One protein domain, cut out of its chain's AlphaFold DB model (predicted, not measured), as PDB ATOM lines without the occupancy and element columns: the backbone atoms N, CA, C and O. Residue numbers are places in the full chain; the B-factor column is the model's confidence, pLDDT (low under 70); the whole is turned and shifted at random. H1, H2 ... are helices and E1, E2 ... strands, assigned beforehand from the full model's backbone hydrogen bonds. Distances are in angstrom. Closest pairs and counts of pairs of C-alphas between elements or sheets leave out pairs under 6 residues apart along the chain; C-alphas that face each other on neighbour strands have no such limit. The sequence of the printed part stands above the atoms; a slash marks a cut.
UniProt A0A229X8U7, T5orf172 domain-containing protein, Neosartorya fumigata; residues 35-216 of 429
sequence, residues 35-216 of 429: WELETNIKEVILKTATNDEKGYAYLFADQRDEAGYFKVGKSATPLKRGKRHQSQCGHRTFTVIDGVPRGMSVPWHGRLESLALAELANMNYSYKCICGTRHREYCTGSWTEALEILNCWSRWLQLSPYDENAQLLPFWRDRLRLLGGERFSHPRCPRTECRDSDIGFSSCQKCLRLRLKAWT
ATOM      1  N   TRP A  35     -26.451 -26.385  63.393       88.06
ATOM      2  CA  TRP A  35     -25.060 -26.006  63.120       88.06
ATOM      3  C   TRP A  35     -24.232 -27.174  62.548       88.06
ATOM      4  O   TRP A  35     -23.359 -26.960  61.703       88.06
ATOM      5  N   GLU A  36     -24.522 -28.410  62.963       92.00
ATOM      6  CA  GLU A  36     -23.846 -29.616  62.475       92.00
ATOM      7  C   GLU A  36     -24.323 -29.957  61.056       92.00
ATOM      8  O   GLU A  36     -23.509 -30.184  60.161       92.00
ATOM      9  N   LEU A  37     -25.634 -29.863  60.799       93.50
ATOM     10  CA  LEU A  37     -26.200 -30.006  59.450       93.50
ATOM     11  C   LEU A  37     -25.640 -28.958  58.480       93.50
ATOM     12  O   LEU A  37     -25.236 -29.289  57.369       93.50
ATOM     13  N   GLU A  38     -25.565 -27.695  58.901       93.00
ATOM     14  CA  GLU A  38     -24.961 -26.615  58.118       93.00
ATOM     15  C   GLU A  38     -23.481 -26.880  57.835       93.00
ATOM     16  O   GLU A  38     -23.005 -26.557  56.748       93.00
ATOM     17  N   THR A  39     -22.757 -27.481  58.780       92.50
ATOM     18  CA  THR A  39     -21.357 -27.880  58.588       92.50
ATOM     19  C   THR A  39     -21.246 -28.966  57.519       92.50
ATOM     20  O   THR A  39     -20.517 -28.777  56.546       92.50
ATOM     21  N   ASN A  40     -22.055 -30.024  57.602       94.06
ATOM     22  CA  ASN A  40     -22.094 -31.085  56.590       94.06
ATOM     23  C   ASN A  40     -22.457 -30.539  55.197       94.06
ATOM     24  O   ASN A  40     -21.851 -30.901  54.187       94.06
ATOM     25  N   ILE A  41     -23.419 -29.616  55.123       95.62
ATOM     26  CA  ILE A  41     -23.810 -28.963  53.867       95.62
ATOM     27  C   ILE A  41     -22.662 -28.101  53.319       95.62
ATOM     28  O   ILE A  41     -22.362 -28.172  52.126       95.62
ATOM     29  N   LYS A  42     -21.979 -27.321  54.170       94.50
ATOM     30  CA  LYS A  42     -20.800 -26.528  53.781       94.50
ATOM     31  C   LYS A  42     -19.696 -27.402  53.204       94.50
ATOM     32  O   LYS A  42     -19.104 -27.024  52.197       94.50
ATOM     33  N   GLU A  43     -19.433 -28.561  53.802       94.38
ATOM     34  CA  GLU A  43     -18.443 -29.503  53.281       94.38
ATOM     35  C   GLU A  43     -18.794 -29.956  51.862       94.38
ATOM     36  O   GLU A  43     -17.934 -29.938  50.980       94.38
ATOM     37  N   VAL A  44     -20.062 -30.283  51.595       95.25
ATOM     38  CA  VAL A  44     -20.515 -30.658  50.245       95.25
ATOM     39  C   VAL A  44     -20.396 -29.491  49.258       95.25
ATOM     40  O   VAL A  44     -19.984 -29.703  48.114       95.25
ATOM     41  N   ILE A  45     -20.729 -28.267  49.685       95.06
ATOM     42  CA  ILE A  45     -20.584 -27.051  48.872       95.06
ATOM     43  C   ILE A  45     -19.110 -26.810  48.513       95.06
ATOM     44  O   ILE A  45     -18.789 -26.494  47.372       95.06
ATOM     45  N   LEU A  46     -18.200 -26.946  49.475       93.75
ATOM     46  CA  LEU A  46     -16.783 -26.621  49.295       93.75
ATOM     47  C   LEU A  46     -15.985 -27.740  48.618       93.75
ATOM     48  O   LEU A  46     -14.910 -27.486  48.075       93.75
ATOM     49  N   LYS A  47     -16.495 -28.974  48.627       90.81
ATOM     50  CA  LYS A  47     -15.829 -30.124  48.019       90.81
ATOM     51  C   LYS A  47     -15.645 -29.917  46.521       90.81
ATOM     52  O   LYS A  47     -16.627 -29.780  45.795       90.81
ATOM     53  N   THR A  48     -14.409 -29.975  46.035       82.88
ATOM     54  CA  THR A  48     -14.106 -29.927  44.597       82.88
ATOM     55  C   THR A  48     -14.751 -31.115  43.877       82.88
ATOM     56  O   THR A  48     -14.676 -32.254  44.347       82.88
ATOM     57  N   ALA A  49     -15.439 -30.852  42.765       74.00
ATOM     58  CA  ALA A  49     -16.069 -31.904  41.974       74.00
ATOM     59  C   ALA A  49     -15.007 -32.663  41.168       74.00
ATOM     60  O   ALA A  49     -14.064 -32.060  40.667       74.00
ATOM     61  N   THR A  50     -15.168 -33.981  41.049       63.97
ATOM     62  CA  THR A  50     -14.207 -34.865  40.364       63.97
ATOM     63  C   THR A  50     -14.795 -35.582  39.149       63.97
ATOM     64  O   THR A  50     -14.103 -36.401  38.562       63.97
ATOM     65  N   ASN A  51     -16.066 -35.349  38.801       62.81
ATOM     66  CA  ASN A  51     -16.753 -36.096  37.747       62.81
ATOM     67  C   ASN A  51     -17.527 -35.180  36.798       62.81
ATOM     68  O   ASN A  51     -18.386 -34.418  37.240       62.81
ATOM     69  N   ASP A  52     -17.278 -35.376  35.503       66.00
ATOM     70  CA  ASP A  52     -17.906 -34.649  34.394       66.00
ATOM     71  C   ASP A  52     -19.117 -35.385  33.791       66.00
ATOM     72  O   ASP A  52     -19.757 -34.889  32.860       66.00
ATOM     73  N   GLU A  53     -19.456 -36.581  34.293       86.88
ATOM     74  CA  GLU A  53     -20.581 -37.352  33.760       86.88
ATOM     75  C   GLU A  53     -21.906 -36.623  34.021       86.88
ATOM     76  O   GLU A  53     -22.252 -36.271  35.154       86.88
ATOM     77  N   LYS A  54     -22.677 -36.409  32.952       92.62
ATOM     78  CA  LYS A  54     -23.998 -35.793  33.044       92.62
ATOM     79  C   LYS A  54     -25.035 -36.822  33.466       92.62
ATOM     80  O   LYS A  54     -25.126 -37.908  32.900       92.62
ATOM     81  N   GLY A  55     -25.886 -36.435  34.401       95.12
ATOM     82  CA  GLY A  55     -26.996 -37.266  34.833       95.12
ATOM     83  C   GLY A  55     -28.050 -36.469  35.572       95.12
ATOM     84  O   GLY A  55     -28.148 -35.254  35.425       95.12
ATOM     85  N   TYR A  56     -28.836 -37.172  36.369       96.06
ATOM     86  CA  TYR A  56     -29.922 -36.608  37.155       96.06
ATOM     87  C   TYR A  56     -29.755 -37.041  38.603       96.06
ATOM     88  O   TYR A  56     -29.367 -38.186  38.865       96.06
ATOM     89  N   ALA A  57     -30.081 -36.153  39.536       96.94
ATOM     90  CA  ALA A  57     -30.539 -36.623  40.834       96.94
ATOM     91  C   ALA A  57     -31.996 -37.062  40.664       96.94
ATOM     92  O   ALA A  57     -32.719 -36.488  39.856       96.94
ATOM     93  N   TYR A  58     -32.442 -38.090  41.362       97.12
ATOM     94  CA  TYR A  58     -33.795 -38.603  41.214       97.12
ATOM     95  C   TYR A  58     -34.377 -39.009  42.556       97.12
ATOM     96  O   TYR A  58     -33.650 -39.334  43.497       97.12
ATOM     97  N   LEU A  59     -35.703 -39.014  42.608       97.12
ATOM     98  CA  LEU A  59     -36.471 -39.460  43.757       97.12
ATOM     99  C   LEU A  59     -37.121 -40.803  43.438       97.12
ATOM    100  O   LEU A  59     -37.773 -40.949  42.404       97.12
ATOM    101  N   PHE A  60     -36.928 -41.787  44.308       96.81
ATOM    102  CA  PHE A  60     -37.517 -43.116  44.197       96.81
ATOM    103  C   PHE A  60     -38.341 -43.406  45.446       96.81
ATOM    104  O   PHE A  60     -37.783 -43.564  46.530       96.81
ATOM    105  N   ALA A  61     -39.661 -43.433  45.298       96.31
ATOM    106  CA  ALA A  61     -40.605 -43.478  46.409       96.31
ATOM    107  C   ALA A  61     -41.863 -44.259  46.024       96.31
ATOM    108  O   ALA A  61     -42.107 -44.512  44.839       96.31
ATOM    109  N   ASP A  62     -42.665 -44.611  47.023       93.81
ATOM    110  CA  ASP A  62     -44.049 -45.018  46.812       93.81
ATOM    111  C   ASP A  62     -44.881 -43.800  46.388       93.81
ATOM    112  O   ASP A  62     -44.909 -42.787  47.086       93.81
ATOM    113  N   GLN A  63     -45.570 -43.890  45.251       89.38
ATOM    114  CA  GLN A  63     -46.369 -42.782  44.725       89.38
ATOM    115  C   GLN A  63     -47.525 -42.396  45.659       89.38
ATOM    116  O   GLN A  63     -47.941 -41.238  45.665       89.38
ATOM    117  N   ARG A  64     -48.025 -43.345  46.460       88.88
ATOM    118  CA  ARG A  64     -49.093 -43.105  47.440       88.88
ATOM    119  C   ARG A  64     -48.577 -42.629  48.796       88.88
ATOM    120  O   ARG A  64     -49.383 -42.334  49.667       88.88
ATOM    121  N   ASP A  65     -47.255 -42.566  48.973       85.00
ATOM    122  CA  ASP A  65     -46.582 -42.213  50.234       85.00
ATOM    123  C   ASP A  65     -46.924 -43.155  51.416       85.00
ATOM    124  O   ASP A  65     -46.586 -42.866  52.560       85.00
ATOM    125  N   GLU A  66     -47.539 -44.320  51.157       88.19
ATOM    126  CA  GLU A  66     -47.953 -45.302  52.181       88.19
ATOM    127  C   GLU A  66     -46.759 -45.891  52.948       88.19
ATOM    128  O   GLU A  66     -46.867 -46.241  54.122       88.19
ATOM    129  N   ALA A  67     -45.596 -45.974  52.298       88.38
ATOM    130  CA  ALA A  67     -44.374 -46.482  52.906       88.38
ATOM    131  C   ALA A  67     -43.766 -45.524  53.950       88.38
ATOM    132  O   ALA A  67     -43.023 -45.977  54.819       88.38
ATOM    133  N   GLY A  68     -44.032 -44.213  53.863       90.75
ATOM    134  CA  GLY A  68     -43.465 -43.199  54.765       90.75
ATOM    135  C   GLY A  68     -41.947 -42.981  54.641       90.75
ATOM    136  O   GLY A  68     -41.333 -42.367  55.521       90.75
ATOM    137  N   TYR A  69     -41.322 -43.496  53.579       93.69
ATOM    138  CA  TYR A  69     -39.911 -43.284  53.263       93.69
ATOM    139  C   TYR A  69     -39.667 -43.258  51.752       93.69
ATOM    140  O   TYR A  69     -40.418 -43.814  50.951       93.69
ATOM    141  N   PHE A  70     -38.557 -42.644  51.359       95.69
ATOM    142  CA  PHE A  70     -38.138 -42.484  49.971       95.69
ATOM    143  C   PHE A  70     -36.621 -42.633  49.847       95.69
ATOM    144  O   PHE A  70     -35.890 -42.642  50.836       95.69
ATOM    145  N   LYS A  71     -36.130 -42.750  48.614       96.31
ATOM    146  CA  LYS A  71     -34.707 -42.747  48.273       96.31
ATOM    147  C   LYS A  71     -34.379 -41.541  47.405       96.31
ATOM    148  O   LYS A  71     -35.022 -41.331  46.376       96.31
ATOM    149  N   VAL A  72     -33.324 -40.820  47.765       97.62
ATOM    150  CA  VAL A  72     -32.657 -39.867  46.872       97.62
ATOM    151  C   VAL A  72     -31.510 -40.603  46.187       97.62
ATOM    152  O   VAL A  72     -30.772 -41.350  46.825       97.62
ATOM    153  N   GLY A  73     -31.388 -40.473  44.874       96.25
ATOM    154  CA  GLY A  73     -30.351 -41.163  44.114       96.25
ATOM    155  C   GLY A  73     -29.776 -40.305  43.003       96.25
ATOM    156  O   GLY A  73     -30.318 -39.255  42.669       96.25
ATOM    157  N   LYS A  74     -28.709 -40.794  42.372       95.19
ATOM    158  CA  LYS A  74     -28.141 -40.211  41.153       95.19
ATOM    159  C   LYS A  74     -27.952 -41.243  40.045       95.19
ATOM    160  O   LYS A  74     -27.596 -42.394  40.304       95.19
ATOM    161  N   SER A  75     -28.212 -40.857  38.799       95.06
ATOM    162  CA  SER A  75     -27.953 -41.700  37.625       95.06
ATOM    163  C   SER A  75     -28.064 -40.914  36.319       95.06
ATOM    164  O   SER A  75     -28.925 -40.047  36.195       95.06
ATOM    165  N   ALA A  76     -27.292 -41.300  35.301       94.38
ATOM    166  CA  ALA A  76     -27.547 -40.900  33.915       94.38
ATOM    167  C   ALA A  76     -28.880 -41.454  33.368       94.38
ATOM    168  O   ALA A  76     -29.501 -40.846  32.502       94.38
ATOM    169  N   THR A  77     -29.361 -42.589  33.897       94.69
ATOM    170  CA  THR A  77     -30.620 -43.230  33.475       94.69
ATOM    171  C   THR A  77     -31.505 -43.602  34.677       94.69
ATOM    172  O   THR A  77     -31.610 -44.792  35.013       94.69
ATOM    173  N   PRO A  78     -32.166 -42.627  35.334       95.69
ATOM    174  CA  PRO A  78     -32.955 -42.857  36.547       95.69
ATOM    175  C   PRO A  78     -33.993 -43.968  36.414       95.69
ATOM    176  O   PRO A  78     -34.028 -44.860  37.252       95.69
ATOM    177  N   LEU A  79     -34.771 -44.001  35.326       95.25
ATOM    178  CA  LEU A  79     -35.822 -45.009  35.126       95.25
ATOM    179  C   LEU A  79     -35.270 -46.445  35.088       95.25
ATOM    180  O   LEU A  79     -35.803 -47.343  35.741       95.25
ATOM    181  N   LYS A  80     -34.160 -46.671  34.366       95.69
ATOM    182  CA  LYS A  80     -33.489 -47.984  34.319       95.69
ATOM    183  C   LYS A  80     -32.895 -48.350  35.680       95.69
ATOM    184  O   LYS A  80     -32.926 -49.514  36.078       95.69
ATOM    185  N   ARG A  81     -32.337 -47.367  36.396       94.88
ATOM    186  CA  ARG A  81     -31.783 -47.561  37.743       94.88
ATOM    187  C   ARG A  81     -32.883 -47.893  38.753       94.88
ATOM    188  O   ARG A  81     -32.702 -48.834  39.514       94.88
ATOM    189  N   GLY A  82     -34.017 -47.199  38.702       94.56
ATOM    190  CA  GLY A  82     -35.186 -47.419  39.549       94.56
ATOM    191  C   GLY A  82     -35.792 -48.805  39.370       94.56
ATOM    192  O   GLY A  82     -35.947 -49.510  40.357       94.56
ATOM    193  N   LYS A  83     -36.022 -49.259  38.127       94.38
ATOM    194  CA  LYS A  83     -36.508 -50.631  37.855       94.38
ATOM    195  C   LYS A  83     -35.576 -51.703  38.424       94.38
ATOM    196  O   LYS A  83     -36.018 -52.657  39.057       94.38
ATOM    197  N   ARG A  84     -34.264 -51.522  38.240       93.25
ATOM    198  CA  ARG A  84     -33.252 -52.420  38.811       93.25
ATOM    199  C   ARG A  84     -33.322 -52.427  40.334       93.25
ATOM    200  O   ARG A  84     -33.366 -53.494  40.932       93.25
ATOM    201  N   HIS A  85     -33.383 -51.247  40.945       92.69
ATOM    202  CA  HIS A  85     -33.448 -51.086  42.395       92.69
ATOM    203  C   HIS A  85     -34.728 -51.696  42.979       92.69
ATOM    204  O   HIS A  85     -34.659 -52.433  43.952       92.69
ATOM    205  N   GLN A  86     -35.878 -51.488  42.333       93.44
ATOM    206  CA  GLN A  86     -37.145 -52.144  42.661       93.44
ATOM    207  C   GLN A  86     -37.002 -53.672  42.672       93.44
ATOM    208  O   GLN A  86     -37.368 -54.306  43.660       93.44
ATOM    209  N   SER A  87     -36.423 -54.256  41.616       91.19
ATOM    210  CA  SER A  87     -36.238 -55.711  41.516       91.19
ATOM    211  C   SER A  87     -35.244 -56.275  42.541       91.19
ATOM    212  O   SER A  87     -35.493 -57.327  43.117       91.19
ATOM    213  N   GLN A  88     -34.138 -55.569  42.801       92.06
ATOM    214  CA  GLN A  88     -33.063 -56.037  43.684       92.06
ATOM    215  C   GLN A  88     -33.402 -55.861  45.166       92.06
ATOM    216  O   GLN A  88     -33.031 -56.694  45.989       92.06
ATOM    217  N   CYS A  89     -34.088 -54.772  45.511       90.75
ATOM    218  CA  CYS A  89     -34.372 -54.398  46.894       90.75
ATOM    219  C   CYS A  89     -35.786 -54.785  47.351       90.75
ATOM    220  O   CYS A  89     -36.076 -54.642  48.536       90.75
ATOM    221  N   GLY A  90     -36.646 -55.273  46.446       87.50
ATOM    222  CA  GLY A  90     -37.993 -55.767  46.757       87.50
ATOM    223  C   GLY A  90     -39.073 -54.688  46.912       87.50
ATOM    224  O   GLY A  90     -40.139 -54.969  47.454       87.50
ATOM    225  N   HIS A  91     -38.835 -53.469  46.424       87.75
ATOM    226  CA  HIS A  91     -39.740 -52.320  46.591       87.75
ATOM    227  C   HIS A  91     -40.821 -52.249  45.506       87.75
ATOM    228  O   HIS A  91     -40.747 -51.430  44.590       87.75
ATOM    229  N   ARG A  92     -41.824 -53.132  45.574       86.31
ATOM    230  CA  ARG A  92     -42.821 -53.326  44.498       86.31
ATOM    231  C   ARG A  92     -43.664 -52.090  44.166       86.31
ATOM    232  O   ARG A  92     -43.998 -51.909  43.002       86.31
ATOM    233  N   THR A  93     -43.989 -51.250  45.146       90.50
ATOM    234  CA  THR A  93     -44.798 -50.034  44.932       90.50
ATOM    235  C   THR A  93     -43.959 -48.821  44.536       90.50
ATOM    236  O   THR A  93     -44.492 -47.827  44.047       90.50
ATOM    237  N   PHE A  94     -42.635 -48.892  44.698       94.75
ATOM    238  CA  PHE A  94     -41.776 -47.741  44.468       94.75
ATOM    239  C   PHE A  94     -41.517 -47.526  42.984       94.75
ATOM    240  O   PHE A  94     -41.197 -48.453  42.237       94.75
ATOM    241  N   THR A  95     -41.547 -46.268  42.573       96.00
ATOM    242  CA  THR A  95     -41.186 -45.844  41.224       96.00
ATOM    243  C   THR A  95     -40.301 -44.608  41.286       96.00
ATOM    244  O   THR A  95     -40.118 -43.996  42.339       96.00
ATOM    245  N   VAL A  96     -39.672 -44.267  40.161       96.50
ATOM    246  CA  VAL A  96     -38.975 -42.984  40.055       96.50
ATOM    247  C   VAL A  96     -40.039 -41.916  39.868       96.50
ATOM    248  O   VAL A  96     -40.669 -41.873  38.814       96.50
ATOM    249  N   ILE A  97     -40.223 -41.083  40.887       95.12
ATOM    250  CA  ILE A  97     -41.209 -40.004  40.879       95.12
ATOM    251  C   ILE A  97     -40.745 -38.872  39.964       95.12
ATOM    252  O   ILE A  97     -41.527 -38.345  39.177       95.12
ATOM    253  N   ASP A  98     -39.464 -38.504  40.054       93.56
ATOM    254  CA  ASP A  98     -38.909 -37.406  39.268       93.56
ATOM    255  C   ASP A  98     -37.389 -37.514  39.085       93.56
ATOM    256  O   ASP A  98     -36.689 -38.124  39.900       93.56
ATOM    257  N   GLY A  99     -36.891 -36.884  38.020       94.19
ATOM    258  CA  GLY A  99     -35.477 -36.636  37.755       94.19
ATOM    259  C   GLY A  99     -35.208 -35.132  37.714       94.19
ATOM    260  O   GLY A  99     -35.817 -34.406  36.933       94.19
ATOM    261  N   VAL A 100     -34.283 -34.663  38.547       95.06
ATOM    262  CA  VAL A 100     -33.986 -33.247  38.767       95.06
ATOM    263  C   VAL A 100     -32.586 -32.897  38.227       95.06
ATOM    264  O   VAL A 100     -31.612 -33.574  38.584       95.06
ATOM    265  N   PRO A 101     -32.458 -31.820  37.421       92.44
ATOM    266  CA  PRO A 101     -33.547 -31.015  36.849       92.44
ATOM    267  C   PRO A 101     -34.325 -31.769  35.757       92.44
ATOM    268  O   PRO A 101     -33.780 -32.622  35.057       92.44
ATOM    269  N   ARG A 102     -35.610 -31.431  35.590       90.44
ATOM    270  CA  ARG A 102     -36.467 -32.073  34.583       90.44
ATOM    271  C   ARG A 102     -35.968 -31.756  33.175       90.44
ATOM    272  O   ARG A 102     -35.632 -30.616  32.872       90.44
ATOM    273  N   GLY A 103     -35.931 -32.772  32.315       85.88
ATOM    274  CA  GLY A 103     -35.603 -32.623  30.893       85.88
ATOM    275  C   GLY A 103     -34.127 -32.361  30.567       85.88
ATOM    276  O   GLY A 103     -33.773 -32.362  29.394       85.88
ATOM    277  N   MET A 104     -33.246 -32.193  31.559       90.88
ATOM    278  CA  MET A 104     -31.843 -31.841  31.323       90.88
ATOM    279  C   MET A 104     -30.897 -32.651  32.208       90.88
ATOM    280  O   MET A 104     -30.982 -32.591  33.430       90.88
ATOM    281  N   SER A 105     -29.965 -33.382  31.593       92.75
ATOM    282  CA  SER A 105     -28.881 -34.024  32.334       92.75
ATOM    283  C   SER A 105     -27.786 -33.005  32.653       92.75
ATOM    284  O   SER A 105     -27.400 -32.185  31.817       92.75
ATOM    285  N   VAL A 106     -27.276 -33.050  33.881       92.94
ATOM    286  CA  VAL A 106     -26.348 -32.051  34.417       92.94
ATOM    287  C   VAL A 106     -25.098 -32.709  35.004       92.94
ATOM    288  O   VAL A 106     -25.191 -33.782  35.610       92.94
ATOM    289  N   PRO A 107     -23.911 -32.094  34.857       92.38
ATOM    290  CA  PRO A 107     -22.663 -32.664  35.377       92.38
ATOM    291  C   PRO A 107     -22.625 -32.654  36.914       92.38
ATOM    292  O   PRO A 107     -22.080 -33.546  37.553       92.38
ATOM    293  N   TRP A 108     -23.314 -31.702  37.546       92.62
ATOM    294  CA  TRP A 108     -23.361 -31.535  39.002       92.62
ATOM    295  C   TRP A 108     -24.415 -32.405  39.710       92.62
ATOM    296  O   TRP A 108     -24.662 -32.226  40.904       92.62
ATOM    297  N   HIS A 109     -25.023 -33.377  39.021       94.44
ATOM    298  CA  HIS A 109     -26.084 -34.228  39.572       94.44
ATOM    299  C   HIS A 109     -25.657 -35.006  40.832       94.44
ATOM    300  O   HIS A 109     -26.450 -35.194  41.754       94.44
ATOM    301  N   GLY A 110     -24.382 -35.403  40.923       94.06
ATOM    302  CA  GLY A 110     -23.856 -36.053  42.122       94.06
ATOM    303  C   GLY A 110     -23.689 -35.121  43.320       94.06
ATOM    304  O   GLY A 110     -23.881 -35.547  44.461       94.06
ATOM    305  N   ARG A 111     -23.388 -33.842  43.071       94.75
ATOM    306  CA  ARG A 111     -23.390 -32.815  44.117       94.75
ATOM    307  C   ARG A 111     -24.819 -32.506  44.554       94.75
ATOM    308  O   ARG A 111     -25.051 -32.388  45.749       94.75
ATOM    309  N   LEU A 112     -25.769 -32.453  43.616       95.94
ATOM    310  CA  LEU A 112     -27.188 -32.268  43.925       95.94
ATOM    311  C   LEU A 112     -27.716 -33.355  44.880       95.94
ATOM    312  O   LEU A 112     -28.304 -33.021  45.904       95.94
ATOM    313  N   GLU A 113     -27.454 -34.634  44.588       96.75
ATOM    314  CA  GLU A 113     -27.789 -35.748  45.493       96.75
ATOM    315  C   GLU A 113     -27.150 -35.556  46.877       96.75
ATOM    316  O   GLU A 113     -27.826 -35.671  47.895       96.75
ATOM    317  N   SER A 114     -25.857 -35.220  46.916       96.44
ATOM    318  CA  SER A 114     -25.111 -35.069  48.172       96.44
ATOM    319  C   SER A 114     -25.638 -33.917  49.035       96.44
ATOM    320  O   SER A 114     -25.713 -34.060  50.251       96.44
ATOM    321  N   LEU A 115     -26.025 -32.794  48.423       97.12
ATOM    322  CA  LEU A 115     -26.609 -31.645  49.122       97.12
ATOM    323  C   LEU A 115     -27.977 -31.990  49.712       97.12
ATOM    324  O   LEU A 115     -28.229 -31.701  50.878       97.12
ATOM    325  N   ALA A 116     -28.830 -32.659  48.931       97.19
ATOM    326  CA  ALA A 116     -30.137 -33.095  49.405       97.19
ATOM    327  C   ALA A 116     -30.013 -34.091  50.568       97.19
ATOM    328  O   ALA A 116     -30.696 -33.936  51.575       97.19
ATOM    329  N   LEU A 117     -29.108 -35.070  50.471       97.00
ATOM    330  CA  LEU A 117     -28.859 -36.028  51.553       97.00
ATOM    331  C   LEU A 117     -28.258 -35.369  52.803       97.00
ATOM    332  O   LEU A 117     -28.608 -35.764  53.910       97.00
ATOM    333  N   ALA A 118     -27.390 -34.364  52.648       96.50
ATOM    334  CA  ALA A 118     -26.848 -33.611  53.778       96.50
ATOM    335  C   ALA A 118     -27.940 -32.805  54.506       96.50
ATOM    336  O   ALA A 118     -27.987 -32.811  55.733       96.50
ATOM    337  N   GLU A 119     -28.858 -32.170  53.769       96.50
ATOM    338  CA  GLU A 119     -30.019 -31.473  54.345       96.50
ATOM    339  C   GLU A 119     -31.032 -32.434  54.990       96.50
ATOM    340  O   GLU A 119     -31.681 -32.081  55.973       96.50
ATOM    341  N   LEU A 120     -31.155 -33.655  54.468       96.00
ATOM    342  CA  LEU A 120     -32.055 -34.698  54.968       96.00
ATOM    343  C   LEU A 120     -31.405 -35.625  56.005       96.00
ATOM    344  O   LEU A 120     -31.987 -36.646  56.366       96.00
ATOM    345  N   ALA A 121     -30.208 -35.314  56.504       94.81
ATOM    346  CA  ALA A 121     -29.436 -36.265  57.300       94.81
ATOM    347  C   ALA A 121     -30.131 -36.681  58.616       94.81
ATOM    348  O   ALA A 121     -30.013 -37.834  59.028       94.81
ATOM    349  N   ASN A 122     -30.928 -35.795  59.224       93.62
ATOM    350  CA  ASN A 122     -31.766 -36.122  60.389       93.62
ATOM    351  C   ASN A 122     -32.954 -37.041  60.076       93.62
ATOM    352  O   ASN A 122     -33.554 -37.594  60.991       93.62
ATOM    353  N   MET A 123     -33.295 -37.198  58.801       93.38
ATOM    354  CA  MET A 123     -34.349 -38.089  58.319       93.38
ATOM    355  C   MET A 123     -33.782 -39.397  57.770       93.38
ATOM    356  O   MET A 123     -34.522 -40.171  57.176       93.38
ATOM    357  N   ASN A 124     -32.477 -39.648  57.907       92.12
ATOM    358  CA  ASN A 124     -31.838 -40.837  57.359       92.12
ATOM    359  C   ASN A 124     -32.500 -42.118  57.890       92.12
ATOM    360  O   ASN A 124     -32.602 -42.340  59.095       92.12
ATOM    361  N   TYR A 125     -32.919 -42.977  56.966       89.19
ATOM    362  CA  TYR A 125     -33.603 -44.222  57.254       89.19
ATOM    363  C   TYR A 125     -32.670 -45.404  56.997       89.19
ATOM    364  O   TYR A 125     -32.362 -45.757  55.858       89.19
ATOM    365  N   SER A 126     -32.232 -46.048  58.080       85.25
ATOM    366  CA  SER A 126     -31.404 -47.251  58.017       85.25
ATOM    367  C   SER A 126     -32.257 -48.481  58.306       85.25
ATOM    368  O   SER A 126     -32.734 -48.662  59.421       85.25
ATOM    369  N   TYR A 127     -32.375 -49.369  57.323       84.44
ATOM    370  CA  TYR A 127     -33.054 -50.657  57.458       84.44
ATOM    371  C   TYR A 127     -32.219 -51.778  56.834       84.44
ATOM    372  O   TYR A 127     -31.317 -51.540  56.022       84.44
ATOM    373  N   LYS A 128     -32.509 -53.025  57.213       86.38
ATOM    374  CA  LYS A 128     -31.879 -54.201  56.608       86.38
ATOM    375  C   LYS A 128     -32.565 -54.501  55.276       86.38
ATOM    376  O   LYS A 128     -33.627 -55.114  55.243       86.38
ATOM    377  N   CYS A 129     -31.974 -54.045  54.176       89.06
ATOM    378  CA  CYS A 129     -32.524 -54.301  52.850       89.06
ATOM    379  C   CYS A 129     -32.380 -55.777  52.450       89.06
ATOM    380  O   CYS A 129     -31.376 -56.415  52.764       89.06
ATOM    381  N   ILE A 130     -33.356 -56.290  51.693       89.50
ATOM    382  CA  ILE A 130     -33.373 -57.657  51.148       89.50
ATOM    383  C   ILE A 130     -32.112 -57.952  50.322       89.50
ATOM    384  O   ILE A 130     -31.593 -59.061  50.364       89.50
ATOM    385  N   CYS A 131     -31.556 -56.949  49.634       90.25
ATOM    386  CA  CYS A 131     -30.315 -57.108  48.871       90.25
ATOM    387  C   CYS A 131     -29.043 -57.220  49.741       90.25
ATOM    388  O   CYS A 131     -27.939 -57.272  49.203       90.25
ATOM    389  N   GLY A 132     -29.161 -57.169  51.072       86.62
ATOM    390  CA  GLY A 132     -28.040 -57.224  52.017       86.62
ATOM    391  C   GLY A 132     -27.201 -55.944  52.103       86.62
ATOM    392  O   GLY A 132     -26.361 -55.822  52.993       86.62
ATOM    393  N   THR A 133     -27.429 -54.962  51.225       88.69
ATOM    394  CA  THR A 133     -26.697 -53.689  51.232       88.69
ATOM    395  C   THR A 133     -27.294 -52.719  52.247       88.69
ATOM    396  O   THR A 133     -28.506 -52.497  52.281       88.69
ATOM    397  N   ARG A 134     -26.435 -52.071  53.042       88.88
ATOM    398  CA  ARG A 134     -26.831 -50.943  53.892       88.88
ATOM    399  C   ARG A 134     -26.887 -49.664  53.063       88.88
ATOM    400  O   ARG A 134     -25.873 -48.998  52.861       88.88
ATOM    401  N   HIS A 135     -28.076 -49.340  52.570       91.25
ATOM    402  CA  HIS A 135     -28.308 -48.094  51.850       91.25
ATOM    403  C   HIS A 135     -28.211 -46.893  52.797       91.25
ATOM    404  O   HIS A 135     -28.670 -46.958  53.935       91.25
ATOM    405  N   ARG A 136     -27.593 -45.809  52.322       91.25
ATOM    406  CA  ARG A 136     -27.446 -44.543  53.067       91.25
ATOM    407  C   ARG A 136     -28.282 -43.417  52.471       91.25
ATOM    408  O   ARG A 136     -28.245 -42.302  52.967       91.25
ATOM    409  N   GLU A 137     -28.967 -43.702  51.369       95.00
ATOM    410  CA  GLU A 137     -29.675 -42.694  50.589       95.00
ATOM    411  C   GLU A 137     -31.198 -42.764  50.777       95.00
ATOM    412  O   GLU A 137     -31.942 -42.157  50.008       95.00
ATOM    413  N   TYR A 138     -31.662 -43.545  51.757       94.94
ATOM    414  CA  TYR A 138     -33.065 -43.589  52.152       94.94
ATOM    415  C   TYR A 138     -33.332 -42.603  53.278       94.94
ATOM    416  O   TYR A 138     -32.529 -42.477  54.202       94.94
ATOM    417  N   CYS A 139     -34.484 -41.950  53.218       95.25
ATOM    418  CA  CYS A 139     -34.937 -41.002  54.219       95.25
ATOM    419  C   CYS A 139     -36.416 -41.246  54.541       95.25
ATOM    420  O   CYS A 139     -37.181 -41.648  53.666       95.25
ATOM    421  N   THR A 140     -36.818 -41.006  55.785       94.56
ATOM    422  CA  THR A 140     -38.222 -40.997  56.215       94.56
ATOM    423  C   THR A 140     -38.905 -39.673  55.869       94.56
ATOM    424  O   THR A 140     -38.234 -38.654  55.715       94.56
ATOM    425  N   GLY A 141     -40.236 -39.661  55.860       90.31
ATOM    426  CA  GLY A 141     -41.045 -38.463  55.624       90.31
ATOM    427  C   GLY A 141     -41.648 -38.442  54.224       90.31
ATOM    428  O   GLY A 141     -41.557 -39.426  53.492       90.31
ATOM    429  N   SER A 142     -42.271 -37.321  53.857       92.06
ATOM    430  CA  SER A 142     -42.952 -37.223  52.565       92.06
ATOM    431  C   SER A 142     -41.966 -36.991  51.426       92.06
ATOM    432  O   SER A 142     -41.109 -36.102  51.478       92.06
ATOM    433  N   TRP A 143     -42.144 -37.740  50.340       93.75
ATOM    434  CA  TRP A 143     -41.359 -37.559  49.120       93.75
ATOM    435  C   TRP A 143     -41.568 -36.163  48.496       93.75
ATOM    436  O   TRP A 143     -40.678 -35.644  47.820       93.75
ATOM    437  N   THR A 144     -42.709 -35.514  48.748       94.12
ATOM    438  CA  THR A 144     -43.005 -34.159  48.248       94.12
ATOM    439  C   THR A 144     -42.024 -33.117  48.795       94.12
ATOM    440  O   THR A 144     -41.445 -32.349  48.026       94.12
ATOM    441  N   GLU A 145     -41.743 -33.154  50.101       93.38
ATOM    442  CA  GLU A 145     -40.760 -32.282  50.756       93.38
ATOM    443  C   GLU A 145     -39.346 -32.529  50.206       93.38
ATOM    444  O   GLU A 145     -38.607 -31.589  49.900       93.38
ATOM    445  N   ALA A 146     -38.983 -33.794  49.986       94.62
ATOM    446  CA  ALA A 146     -37.700 -34.160  49.390       94.62
ATOM    447  C   ALA A 146     -37.533 -33.605  47.968       94.62
ATOM    448  O   ALA A 146     -36.455 -33.135  47.590       94.62
ATOM    449  N   LEU A 147     -38.609 -33.630  47.177       95.88
ATOM    450  CA  LEU A 147     -38.622 -33.067  45.835       95.88
ATOM    451  C   LEU A 147     -38.444 -31.542  45.861       95.88
ATOM    452  O   LEU A 147     -37.727 -30.992  45.021       95.88
ATOM    453  N   GLU A 148     -39.043 -30.840  46.824       95.56
ATOM    454  CA  GLU A 148     -38.819 -29.402  47.011       95.56
ATOM    455  C   GLU A 148     -37.364 -29.075  47.378       95.56
ATOM    456  O   GLU A 148     -36.800 -28.094  46.875       95.56
ATOM    457  N   ILE A 149     -36.748 -29.893  48.237       96.50
ATOM    458  CA  ILE A 149     -35.336 -29.771  48.624       96.50
ATOM    459  C   ILE A 149     -34.439 -29.938  47.394       96.50
ATOM    460  O   ILE A 149     -33.631 -29.053  47.098       96.50
ATOM    461  N   LEU A 150     -34.636 -31.011  46.618       96.88
ATOM    462  CA  LEU A 150     -33.902 -31.242  45.370       96.88
ATOM    463  C   LEU A 150     -34.065 -30.079  44.387       96.88
ATOM    464  O   LEU A 150     -33.083 -29.591  43.831       96.88
ATOM    465  N   ASN A 151     -35.289 -29.592  44.177       96.19
ATOM    466  CA  ASN A 151     -35.528 -28.489  43.247       96.19
ATOM    467  C   ASN A 151     -34.859 -27.183  43.689       96.19
ATOM    468  O   ASN A 151     -34.408 -26.412  42.846       96.19
ATOM    469  N   CYS A 152     -34.769 -26.912  44.987       96.31
ATOM    470  CA  CYS A 152     -34.084 -25.722  45.484       96.31
ATOM    471  C   CYS A 152     -32.573 -25.783  45.284       96.31
ATOM    472  O   CYS A 152     -32.000 -24.839  44.741       96.31
ATOM    473  N   TRP A 153     -31.939 -26.903  45.633       97.38
ATOM    474  CA  TRP A 153     -30.514 -27.088  45.362       97.38
ATOM    475  C   TRP A 153     -30.210 -27.067  43.866       97.38
ATOM    476  O   TRP A 153     -29.216 -26.482  43.448       97.38
ATOM    477  N   SER A 154     -31.094 -27.646  43.052       96.25
ATOM    478  CA  SER A 154     -31.004 -27.592  41.593       96.25
ATOM    479  C   SER A 154     -31.057 -26.153  41.073       96.25
ATOM    480  O   SER A 154     -30.171 -25.751  40.324       96.25
ATOM    481  N   ARG A 155     -32.033 -25.348  41.523       95.75
ATOM    482  CA  ARG A 155     -32.138 -23.920  41.172       95.75
ATOM    483  C   ARG A 155     -30.865 -23.157  41.524       95.75
ATOM    484  O   ARG A 155     -30.372 -22.397  40.702       95.75
ATOM    485  N   TRP A 156     -30.302 -23.396  42.706       96.00
ATOM    486  CA  TRP A 156     -29.043 -22.772  43.106       96.00
ATOM    487  C   TRP A 156     -27.860 -23.204  42.224       96.00
ATOM    488  O   TRP A 156     -27.095 -22.362  41.763       96.00
ATOM    489  N   LEU A 157     -27.722 -24.501  41.925       94.62
ATOM    490  CA  LEU A 157     -26.654 -25.010  41.054       94.62
ATOM    491  C   LEU A 157     -26.757 -24.482  39.614       94.62
ATOM    492  O   LEU A 157     -25.730 -24.308  38.959       94.62
ATOM    493  N   GLN A 158     -27.965 -24.173  39.136       93.88
ATOM    494  CA  GLN A 158     -28.190 -23.534  37.833       93.88
ATOM    495  C   GLN A 158     -27.663 -22.093  37.766       93.88
ATOM    496  O   GLN A 158     -27.314 -21.636  36.680       93.88
ATOM    497  N   LEU A 159     -27.500 -21.406  38.904       93.19
ATOM    498  CA  LEU A 159     -26.857 -20.083  38.970       93.19
ATOM    499  C   LEU A 159     -25.337 -20.138  38.740       93.19
ATOM    500  O   LEU A 159     -24.660 -19.124  38.885       93.19
ATOM    501  N   SER A 160     -24.789 -21.313  38.409       92.75
ATOM    502  CA  SER A 160     -23.358 -21.546  38.179       92.75
ATOM    503  C   SER A 160     -22.476 -21.008  39.318       92.75
ATOM    504  O   SER A 160     -21.618 -20.156  39.100       92.75
ATOM    505  N   PRO A 161     -22.660 -21.493  40.563       94.62
ATOM    506  CA  PRO A 161     -21.959 -20.952  41.727       94.62
ATOM    507  C   PRO A 161     -20.464 -21.308  41.795       94.62
ATOM    508  O   PRO A 161     -19.780 -20.893  42.734       94.62
ATOM    509  N   TYR A 162     -19.958 -22.061  40.819       93.44
ATOM    510  CA  TYR A 162     -18.583 -22.542  40.747       93.44
ATOM    511  C   TYR A 162     -17.878 -21.999  39.505       93.44
ATOM    512  O   TYR A 162     -18.515 -21.779  38.478       93.44
ATOM    513  N   ASP A 163     -16.565 -21.817  39.607       91.69
ATOM    514  CA  ASP A 163     -15.700 -21.510  38.473       91.69
ATOM    515  C   ASP A 163     -15.322 -22.767  37.665       91.69
ATOM    516  O   ASP A 163     -15.737 -23.891  37.964       91.69
ATOM    517  N   GLU A 164     -14.501 -22.570  36.634       88.50
ATOM    518  CA  GLU A 164     -13.990 -23.628  35.752       88.50
ATOM    519  C   GLU A 164     -13.155 -24.688  36.493       88.50
ATOM    520  O   GLU A 164     -13.064 -25.825  36.041       88.50
ATOM    521  N   ASN A 165     -12.596 -24.355  37.662       87.81
ATOM    522  CA  ASN A 165     -11.832 -25.273  38.514       87.81
ATOM    523  C   ASN A 165     -12.717 -25.959  39.571       87.81
ATOM    524  O   ASN A 165     -12.214 -26.500  40.564       87.81
ATOM    525  N   ALA A 166     -14.041 -25.895  39.395       87.81
ATOM    526  CA  ALA A 166     -15.049 -26.375  40.332       87.81
ATOM    527  C   ALA A 166     -14.915 -25.778  41.748       87.81
ATOM    528  O   ALA A 166     -15.356 -26.399  42.724       87.81
ATOM    529  N   GLN A 167     -14.334 -24.580  41.865       91.75
ATOM    530  CA  GLN A 167     -14.212 -23.838  43.116       91.75
ATOM    531  C   GLN A 167     -15.381 -22.879  43.279       91.75
ATOM    532  O   GLN A 167     -15.831 -22.244  42.331       91.75
ATOM    533  N   LEU A 168     -15.875 -22.755  44.508       94.25
ATOM    534  CA  LEU A 168     -16.982 -21.855  44.813       94.25
ATOM    535  C   LEU A 168     -16.571 -20.396  44.556       94.25
ATOM    536  O   LEU A 168     -15.553 -19.948  45.101       94.25
ATOM    537  N   LEU A 169     -17.376 -19.662  43.780       94.88
ATOM    538  CA  LEU A 169     -17.117 -18.261  43.438       94.88
ATOM    539  C   LEU A 169     -17.077 -17.370  44.695       94.88
ATOM    540  O   LEU A 169     -17.785 -17.644  45.671       94.88
ATOM    541  N   PRO A 170     -16.306 -16.263  44.681       94.38
ATOM    542  CA  PRO A 170     -16.129 -15.392  45.847       94.38
ATOM    543  C   PRO A 170     -17.430 -14.876  46.476       94.38
ATOM    544  O   PRO A 170     -17.525 -14.828  47.700       94.38
ATOM    545  N   PHE A 171     -18.435 -14.540  45.661       94.25
ATOM    546  CA  PHE A 171     -19.758 -14.120  46.132       94.25
ATOM    547  C   PHE A 171     -20.421 -15.197  47.003       94.25
ATOM    548  O   PHE A 171     -20.783 -14.949  48.152       94.25
ATOM    549  N   TRP A 172     -20.513 -16.426  46.492       94.50
ATOM    550  CA  TRP A 172     -21.104 -17.551  47.218       94.50
ATOM    551  C   TRP A 172     -20.287 -17.951  48.444       94.50
ATOM    552  O   TRP A 172     -20.857 -18.320  49.470       94.50
ATOM    553  N   ARG A 173     -18.956 -17.827  48.370       93.00
ATOM    554  CA  ARG A 173     -18.066 -18.061  49.510       93.00
ATOM    555  C   ARG A 173     -18.307 -17.063  50.640       93.00
ATOM    556  O   ARG A 173     -18.396 -17.493  51.785       93.00
ATOM    557  N   ASP A 174     -18.461 -15.772  50.339       90.81
ATOM    558  CA  ASP A 174     -18.826 -14.766  51.347       90.81
ATOM    559  C   ASP A 174     -20.192 -15.085  51.966       90.81
ATOM    560  O   ASP A 174     -20.333 -15.069  53.188       90.81
ATOM    561  N   ARG A 175     -21.181 -15.502  51.160       91.12
ATOM    562  CA  ARG A 175     -22.508 -15.884  51.675       91.12
ATOM    563  C   ARG A 175     -22.481 -17.036  52.679       91.12
ATOM    564  O   ARG A 175     -23.387 -17.104  53.503       91.12
ATOM    565  N   LEU A 176     -21.472 -17.917  52.681       89.81
ATOM    566  CA  LEU A 176     -21.374 -19.012  53.665       89.81
ATOM    567  C   LEU A 176     -21.373 -18.534  55.123       89.81
ATOM    568  O   LEU A 176     -21.723 -19.314  56.003       89.81
ATOM    569  N   ARG A 177     -21.049 -17.263  55.384       82.81
ATOM    570  CA  ARG A 177     -21.168 -16.639  56.713       82.81
ATOM    571  C   ARG A 177     -22.609 -16.579  57.251       82.81
ATOM    572  O   ARG A 177     -22.794 -16.391  58.447       82.81
ATOM    573  N   LEU A 178     -23.619 -16.691  56.379       81.19
ATOM    574  CA  LEU A 178     -25.033 -16.756  56.776       81.19
ATOM    575  C   LEU A 178     -25.383 -18.115  57.399       81.19
ATOM    576  O   LEU A 178     -26.334 -18.215  58.168       81.19
ATOM    577  N   LEU A 179     -24.596 -19.147  57.091       81.44
ATOM    578  CA  LEU A 179     -24.689 -20.471  57.691       81.44
ATOM    579  C   LEU A 179     -23.750 -20.500  58.913       81.44
ATOM    580  O   LEU A 179     -22.565 -20.188  58.791       81.44
ATOM    581  N   GLY A 180     -24.228 -20.884  60.096       64.00
ATOM    582  CA  GLY A 180     -23.429 -20.989  61.327       64.00
ATOM    583  C   GLY A 180     -23.147 -19.689  62.098       64.00
ATOM    584  O   GLY A 180     -22.233 -19.679  62.914       64.00
ATOM    585  N   GLY A 181     -23.877 -18.595  61.847       58.91
ATOM    586  CA  GLY A 181     -23.739 -17.334  62.597       58.91
ATOM    587  C   GLY A 181     -24.872 -17.062  63.599       58.91
ATOM    588  O   GLY A 181     -26.020 -17.430  63.350       58.91
ATOM    589  N   GLU A 182     -24.554 -16.333  64.679       51.31
ATOM    590  CA  GLU A 182     -25.493 -15.850  65.720       51.31
ATOM    591  C   GLU A 182     -26.568 -14.886  65.179       51.31
ATOM    592  O   GLU A 182     -27.611 -14.675  65.794       51.31
ATOM    593  N   ARG A 183     -26.338 -14.287  64.004       50.03
ATOM    594  CA  ARG A 183     -27.199 -13.250  63.409       50.03
ATOM    595  C   ARG A 183     -28.082 -13.774  62.286       50.03
ATOM    596  O   ARG A 183     -28.167 -13.164  61.222       50.03
ATOM    597  N   PHE A 184     -28.748 -14.901  62.498       55.00
ATOM    598  CA  PHE A 184     -29.777 -15.326  61.558       55.00
ATOM    599  C   PHE A 184     -31.097 -14.606  61.856       55.00
ATOM    600  O   PHE A 184     -31.915 -15.060  62.652       55.00
ATOM    601  N   SER A 185     -31.287 -13.450  61.225       52.84
ATOM    602  CA  SER A 185     -32.477 -12.604  61.347       52.84
ATOM    603  C   SER A 185     -33.472 -12.884  60.217       52.84
ATOM    604  O   SER A 185     -33.700 -12.037  59.358       52.84
ATOM    605  N   HIS A 186     -34.046 -14.081  60.177       57.59
ATOM    606  CA  HIS A 186     -35.140 -14.405  59.253       57.59
ATOM    607  C   HIS A 186     -36.398 -14.809  60.022       57.59
ATOM    608  O   HIS A 186     -36.314 -15.072  61.227       57.59
ATOM    609  N   PRO A 187     -37.567 -14.834  59.346       59.00
ATOM    610  CA  PRO A 187     -38.836 -15.180  59.970       59.00
ATOM    611  C   PRO A 187     -38.696 -16.460  60.790       59.00
ATOM    612  O   PRO A 187     -38.230 -17.482  60.283       59.00
ATOM    613  N   ARG A 188     -39.051 -16.384  62.075       62.06
ATOM    614  CA  ARG A 188     -38.967 -17.539  62.971       62.06
ATOM    615  C   ARG A 188     -39.884 -18.641  62.451       62.06
ATOM    616  O   ARG A 188     -40.938 -18.370  61.873       62.06
ATOM    617  N   CYS A 189     -39.487 -19.889  62.682       71.31
ATOM    618  CA  CYS A 189     -40.357 -21.025  62.413       71.31
ATOM    619  C   CYS A 189     -41.703 -20.822  63.134       71.31
ATOM    620  O   CYS A 189     -41.709 -20.406  64.294       71.31
ATOM    621  N   PRO A 190     -42.843 -21.121  62.484       69.19
ATOM    622  CA  PRO A 190     -44.159 -20.936  63.093       69.19
ATOM    623  C   PRO A 190     -44.403 -21.855  64.301       69.19
ATOM    624  O   PRO A 190     -45.352 -21.634  65.046       69.19
ATOM    625  N   ARG A 191     -43.562 -22.879  64.516       69.31
ATOM    626  CA  ARG A 191     -43.654 -23.756  65.688       69.31
ATOM    627  C   ARG A 191     -43.229 -23.010  66.952       69.31
ATOM    628  O   ARG A 191     -42.131 -22.461  67.014       69.31
ATOM    629  N   THR A 192     -44.084 -23.047  67.967       66.81
ATOM    630  CA  THR A 192     -43.879 -22.407  69.276       66.81
ATOM    631  C   THR A 192     -42.602 -22.882  69.968       66.81
ATOM    632  O   THR A 192     -41.865 -22.060  70.494       66.81
ATOM    633  N   GLU A 193     -42.266 -24.168  69.856       67.94
ATOM    634  CA  GLU A 193     -41.039 -24.788  70.396       67.94
ATOM    635  C   GLU A 193     -39.734 -24.174  69.849       67.94
ATOM    636  O   GLU A 193     -38.670 -24.273  70.458       67.94
ATOM    637  N   CYS A 194     -39.803 -23.531  68.680       73.56
ATOM    638  CA  CYS A 194     -38.665 -22.877  68.034       73.56
ATOM    639  C   CYS A 194     -38.557 -21.381  68.380       73.56
ATOM    640  O   CYS A 194     -37.697 -20.701  67.822       73.56
ATOM    641  N   ARG A 195     -39.452 -20.827  69.218       66.38
ATOM    642  CA  ARG A 195     -39.471 -19.384  69.528       66.38
ATOM    643  C   ARG A 195     -38.410 -18.959  70.540       66.38
ATOM    644  O   ARG A 195     -37.908 -17.844  70.386       66.38
ATOM    645  N   ASP A 196     -38.086 -19.836  71.491       59.31
ATOM    646  CA  ASP A 196     -37.268 -19.519  72.675       59.31
ATOM    647  C   ASP A 196     -35.917 -20.252  72.703       59.31
ATOM    648  O   ASP A 196     -35.067 -19.968  73.544       59.31
ATOM    649  N   SER A 197     -35.696 -21.190  71.780       61.34
ATOM    650  CA  SER A 197     -34.436 -21.919  71.650       61.34
ATOM    651  C   SER A 197     -33.452 -21.167  70.751       61.34
ATOM    652  O   SER A 197     -33.837 -20.585  69.734       61.34
ATOM    653  N   ASP A 198     -32.161 -21.215  71.097       70.50
ATOM    654  CA  ASP A 198     -31.110 -20.848  70.152       70.50
ATOM    655  C   ASP A 198     -31.222 -21.774  68.931       70.50
ATOM    656  O   ASP A 198     -31.035 -22.994  69.011       70.50
ATOM    657  N   ILE A 199     -31.591 -21.173  67.797       69.38
ATOM    658  CA  ILE A 199     -31.925 -21.863  66.551       69.38
ATOM    659  C   ILE A 199     -30.769 -22.760  66.100       69.38
ATOM    660  O   ILE A 199     -31.027 -23.805  65.511       69.38
ATOM    661  N   GLY A 200     -29.513 -22.402  66.394       63.62
ATOM    662  CA  GLY A 200     -28.357 -23.223  66.032       63.62
ATOM    663  C   GLY A 200     -28.377 -24.614  66.675       63.62
ATOM    664  O   GLY A 200     -27.992 -25.589  66.030       63.62
ATOM    665  N   PHE A 201     -28.880 -24.721  67.907       79.06
ATOM    666  CA  PHE A 201     -28.975 -25.973  68.669       79.06
ATOM    667  C   PHE A 201     -30.290 -26.727  68.444       79.06
ATOM    668  O   PHE A 201     -30.433 -27.868  68.884       79.06
ATOM    669  N   SER A 202     -31.247 -26.117  67.744       82.44
ATOM    670  CA  SER A 202     -32.459 -26.800  67.302       82.44
ATOM    671  C   SER A 202     -32.127 -27.828  66.217       82.44
ATOM    672  O   SER A 202     -31.229 -27.619  65.410       82.44
ATOM    673  N   SER A 203     -32.883 -28.920  66.156       86.88
ATOM    674  CA  SER A 203     -32.832 -29.925  65.084       86.88
ATOM    675  C   SER A 203     -34.018 -29.818  64.113       86.88
ATOM    676  O   SER A 203     -34.290 -30.726  63.326       86.88
ATOM    677  N   CYS A 204     -34.764 -28.710  64.171       87.38
ATOM    678  CA  CYS A 204     -35.984 -28.505  63.396       87.38
ATOM    679  C   CYS A 204     -35.698 -28.334  61.893       87.38
ATOM    680  O   CYS A 204     -35.125 -27.327  61.471       87.38
ATOM    681  N   GLN A 205     -36.208 -29.257  61.067       90.06
ATOM    682  CA  GLN A 205     -36.041 -29.202  59.608       90.06
ATOM    683  C   GLN A 205     -36.550 -27.893  58.995       90.06
ATOM    684  O   GLN A 205     -35.903 -27.312  58.130       90.06
ATOM    685  N   LYS A 206     -37.695 -27.377  59.461       88.75
ATOM    686  CA  LYS A 206     -38.261 -26.124  58.932       88.75
ATOM    687  C   LYS A 206     -37.356 -24.923  59.216       88.75
ATOM    688  O   LYS A 206     -37.224 -24.053  58.360       88.75
ATOM    689  N   CYS A 207     -36.709 -24.889  60.385       87.06
ATOM    690  CA  CYS A 207     -35.722 -23.861  60.720       87.06
ATOM    691  C   CYS A 207     -34.494 -23.956  59.808       87.06
ATOM    692  O   CYS A 207     -34.095 -22.943  59.234       87.06
ATOM    693  N   LEU A 208     -33.938 -25.161  59.621       89.94
ATOM    694  CA  LEU A 208     -32.840 -25.389  58.676       89.94
ATOM    695  C   LEU A 208     -33.226 -24.905  57.274       89.94
ATOM    696  O   LEU A 208     -32.485 -24.163  56.633       89.94
ATOM    697  N   ARG A 209     -34.426 -25.265  56.819       90.50
ATOM    698  CA  ARG A 209     -34.915 -24.931  55.485       90.50
ATOM    699  C   ARG A 209     -35.017 -23.429  55.252       90.50
ATOM    700  O   ARG A 209     -34.643 -22.957  54.184       90.50
ATOM    701  N   LEU A 210     -35.501 -22.671  56.235       87.06
ATOM    702  CA  LEU A 210     -35.552 -21.208  56.161       87.06
ATOM    703  C   LEU A 210     -34.146 -20.604  56.025       87.06
ATOM    704  O   LEU A 210     -33.957 -19.680  55.236       87.06
ATOM    705  N   ARG A 211     -33.157 -21.169  56.727       87.19
ATOM    706  CA  ARG A 211     -31.741 -20.770  56.641       87.19
ATOM    707  C   ARG A 211     -31.131 -21.048  55.282       87.19
ATOM    708  O   ARG A 211     -30.527 -20.165  54.678       87.19
ATOM    709  N   LEU A 212     -31.351 -22.248  54.764       91.88
ATOM    710  CA  LEU A 212     -30.845 -22.639  53.454       91.88
ATOM    711  C   LEU A 212     -31.533 -21.872  52.321       91.88
ATOM    712  O   LEU A 212     -30.860 -21.484  51.368       91.88
ATOM    713  N   LYS A 213     -32.838 -21.583  52.428       89.94
ATOM    714  CA  LYS A 213     -33.552 -20.711  51.478       89.94
ATOM    715  C   LYS A 213     -32.990 -19.294  51.491       89.94
ATOM    716  O   LYS A 213     -32.619 -18.804  50.440       89.94
ATOM    717  N   ALA A 214     -32.812 -18.682  52.660       85.75
ATOM    718  CA  ALA A 214     -32.164 -17.374  52.767       85.75
ATOM    719  C   ALA A 214     -30.762 -17.343  52.135       85.75
ATOM    720  O   ALA A 214     -30.354 -16.354  51.534       85.75
ATOM    721  N   TRP A 215     -30.009 -18.436  52.255       90.38
ATOM    722  CA  TRP A 215     -28.691 -18.535  51.645       90.38
ATOM    723  C   TRP A 215     -28.744 -18.730  50.115       90.38
ATOM    724  O   TRP A 215     -27.982 -18.066  49.407       90.38
ATOM    725  N   THR A 216     -29.637 -19.597  49.616       92.12
ATOM    726  CA  THR A 216     -29.773 -19.965  48.188       92.12
ATOM    727  C   THR A 216     -30.541 -18.944  47.347       92.12
ATOM    728  O   THR A 216     -30.150 -18.695  46.206       92.12
TER     729      THR A 216
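Overview. This is residues 35 to 216 of the 429 residues of the protein "T5orf172 domain-containing protein" of Neosartorya fumigata (UniProt A0A229X8U7). A strongly twisted sheet of four strands has H2 packed on one face and H3 and H4 on the other, and beyond H3 and H4 a further group of helices, H1, H5 and H6, extends the body to its far end. H2 at one end and H5 at the other lie farthest from the mean of the C-alphas, with H3 nearest to it. The printed part has 182 residues, with six named helices and four named strands in the order H1 E1 E2 H2 E3 H3 E4 H4 H5 H6. The sheet, ordered E3 E1 E2 E4, is antiparallel and the class is mixed. The whole is compact, with a radius of gyration of the C-alphas of 16.9 A and spans of 49 by 43 by 27 A.

Arrangement. H1, residues 35 to 46, has a short link to E1, residues 56 to 62. E1 and E2, residues 69 to 75, form an antiparallel hairpin, with N 58 and O 73 at 2.8 A, within hydrogen-bond range. H2, residues 78 to 89, is on the sheet; its Gly 82 and Val 96 of E3, residues 94 to 100, are the closest C-alphas of the two, 5.9 A apart. E3 is antiparallel to E1, with N 97 and O 59 at 2.9 A. E2, H2 and E3 form a split strand-helix-strand unit, E1 between its strands, with a right-handed crossover. H3, residues 109 to 119, is on the opposite face from H2, at a height over the sheet of 8.7 A. H3 touches H1 at a shallow tilt of 11 degrees, opposite ways, the C-alphas of Ile 41 and Ala 118 closest at 5.6 A. E4, residues 138 to 140, is antiparallel to E2, with N 70 and O 139 at 2.9 A. H4, residues 143 to 158, is on the same face as H3, at a height over the sheet of 8.4 A; with H3 and H4 on one face of the sheet E3 E1 E2 E4 and H2 on the other, the arrangement is three layers, helices on both faces of a sheet. H3 and H4 touch at a steep tilt of 55 degrees, their closest C-alphas, Ala 116 and Leu 150, 5.8 A apart. H5, residues 170 to 178, and H6, residues 205 to 216, form a helical hairpin, the C-alphas of Leu 178 and Trp 215 closest at 6.5 A. H4 touches H6 with residues 152 to 156 alone, the C-alphas of Trp 156 and Thr 216 closest at 5.9 A. Every O i to N i+4 pair is within hydrogen-bond range in H1, H2, H3, H4 and H6, and 3 of 5 in H5.

Along the chain. H1 begins at C-alpha 35, (-25.060, -26.006, 63.120), and H6 ends at C-alpha 216, (-29.773, -19.965, 48.188). From first to last C-alpha H4 measures 22.3 A, E2 19.7 A and E1 19.1 A.

Size, cuts and confidence. The two C-alphas farthest apart, Ser 87 and Arg 183, are 48.6 A apart. The printed part has no cut; the links H3 to E4, H4 to H5 and H5 to H6 are long. Mean pLDDT of the printed part is 88.3, with 21 residues under 70, among them 50 to 52 and 180 to 188.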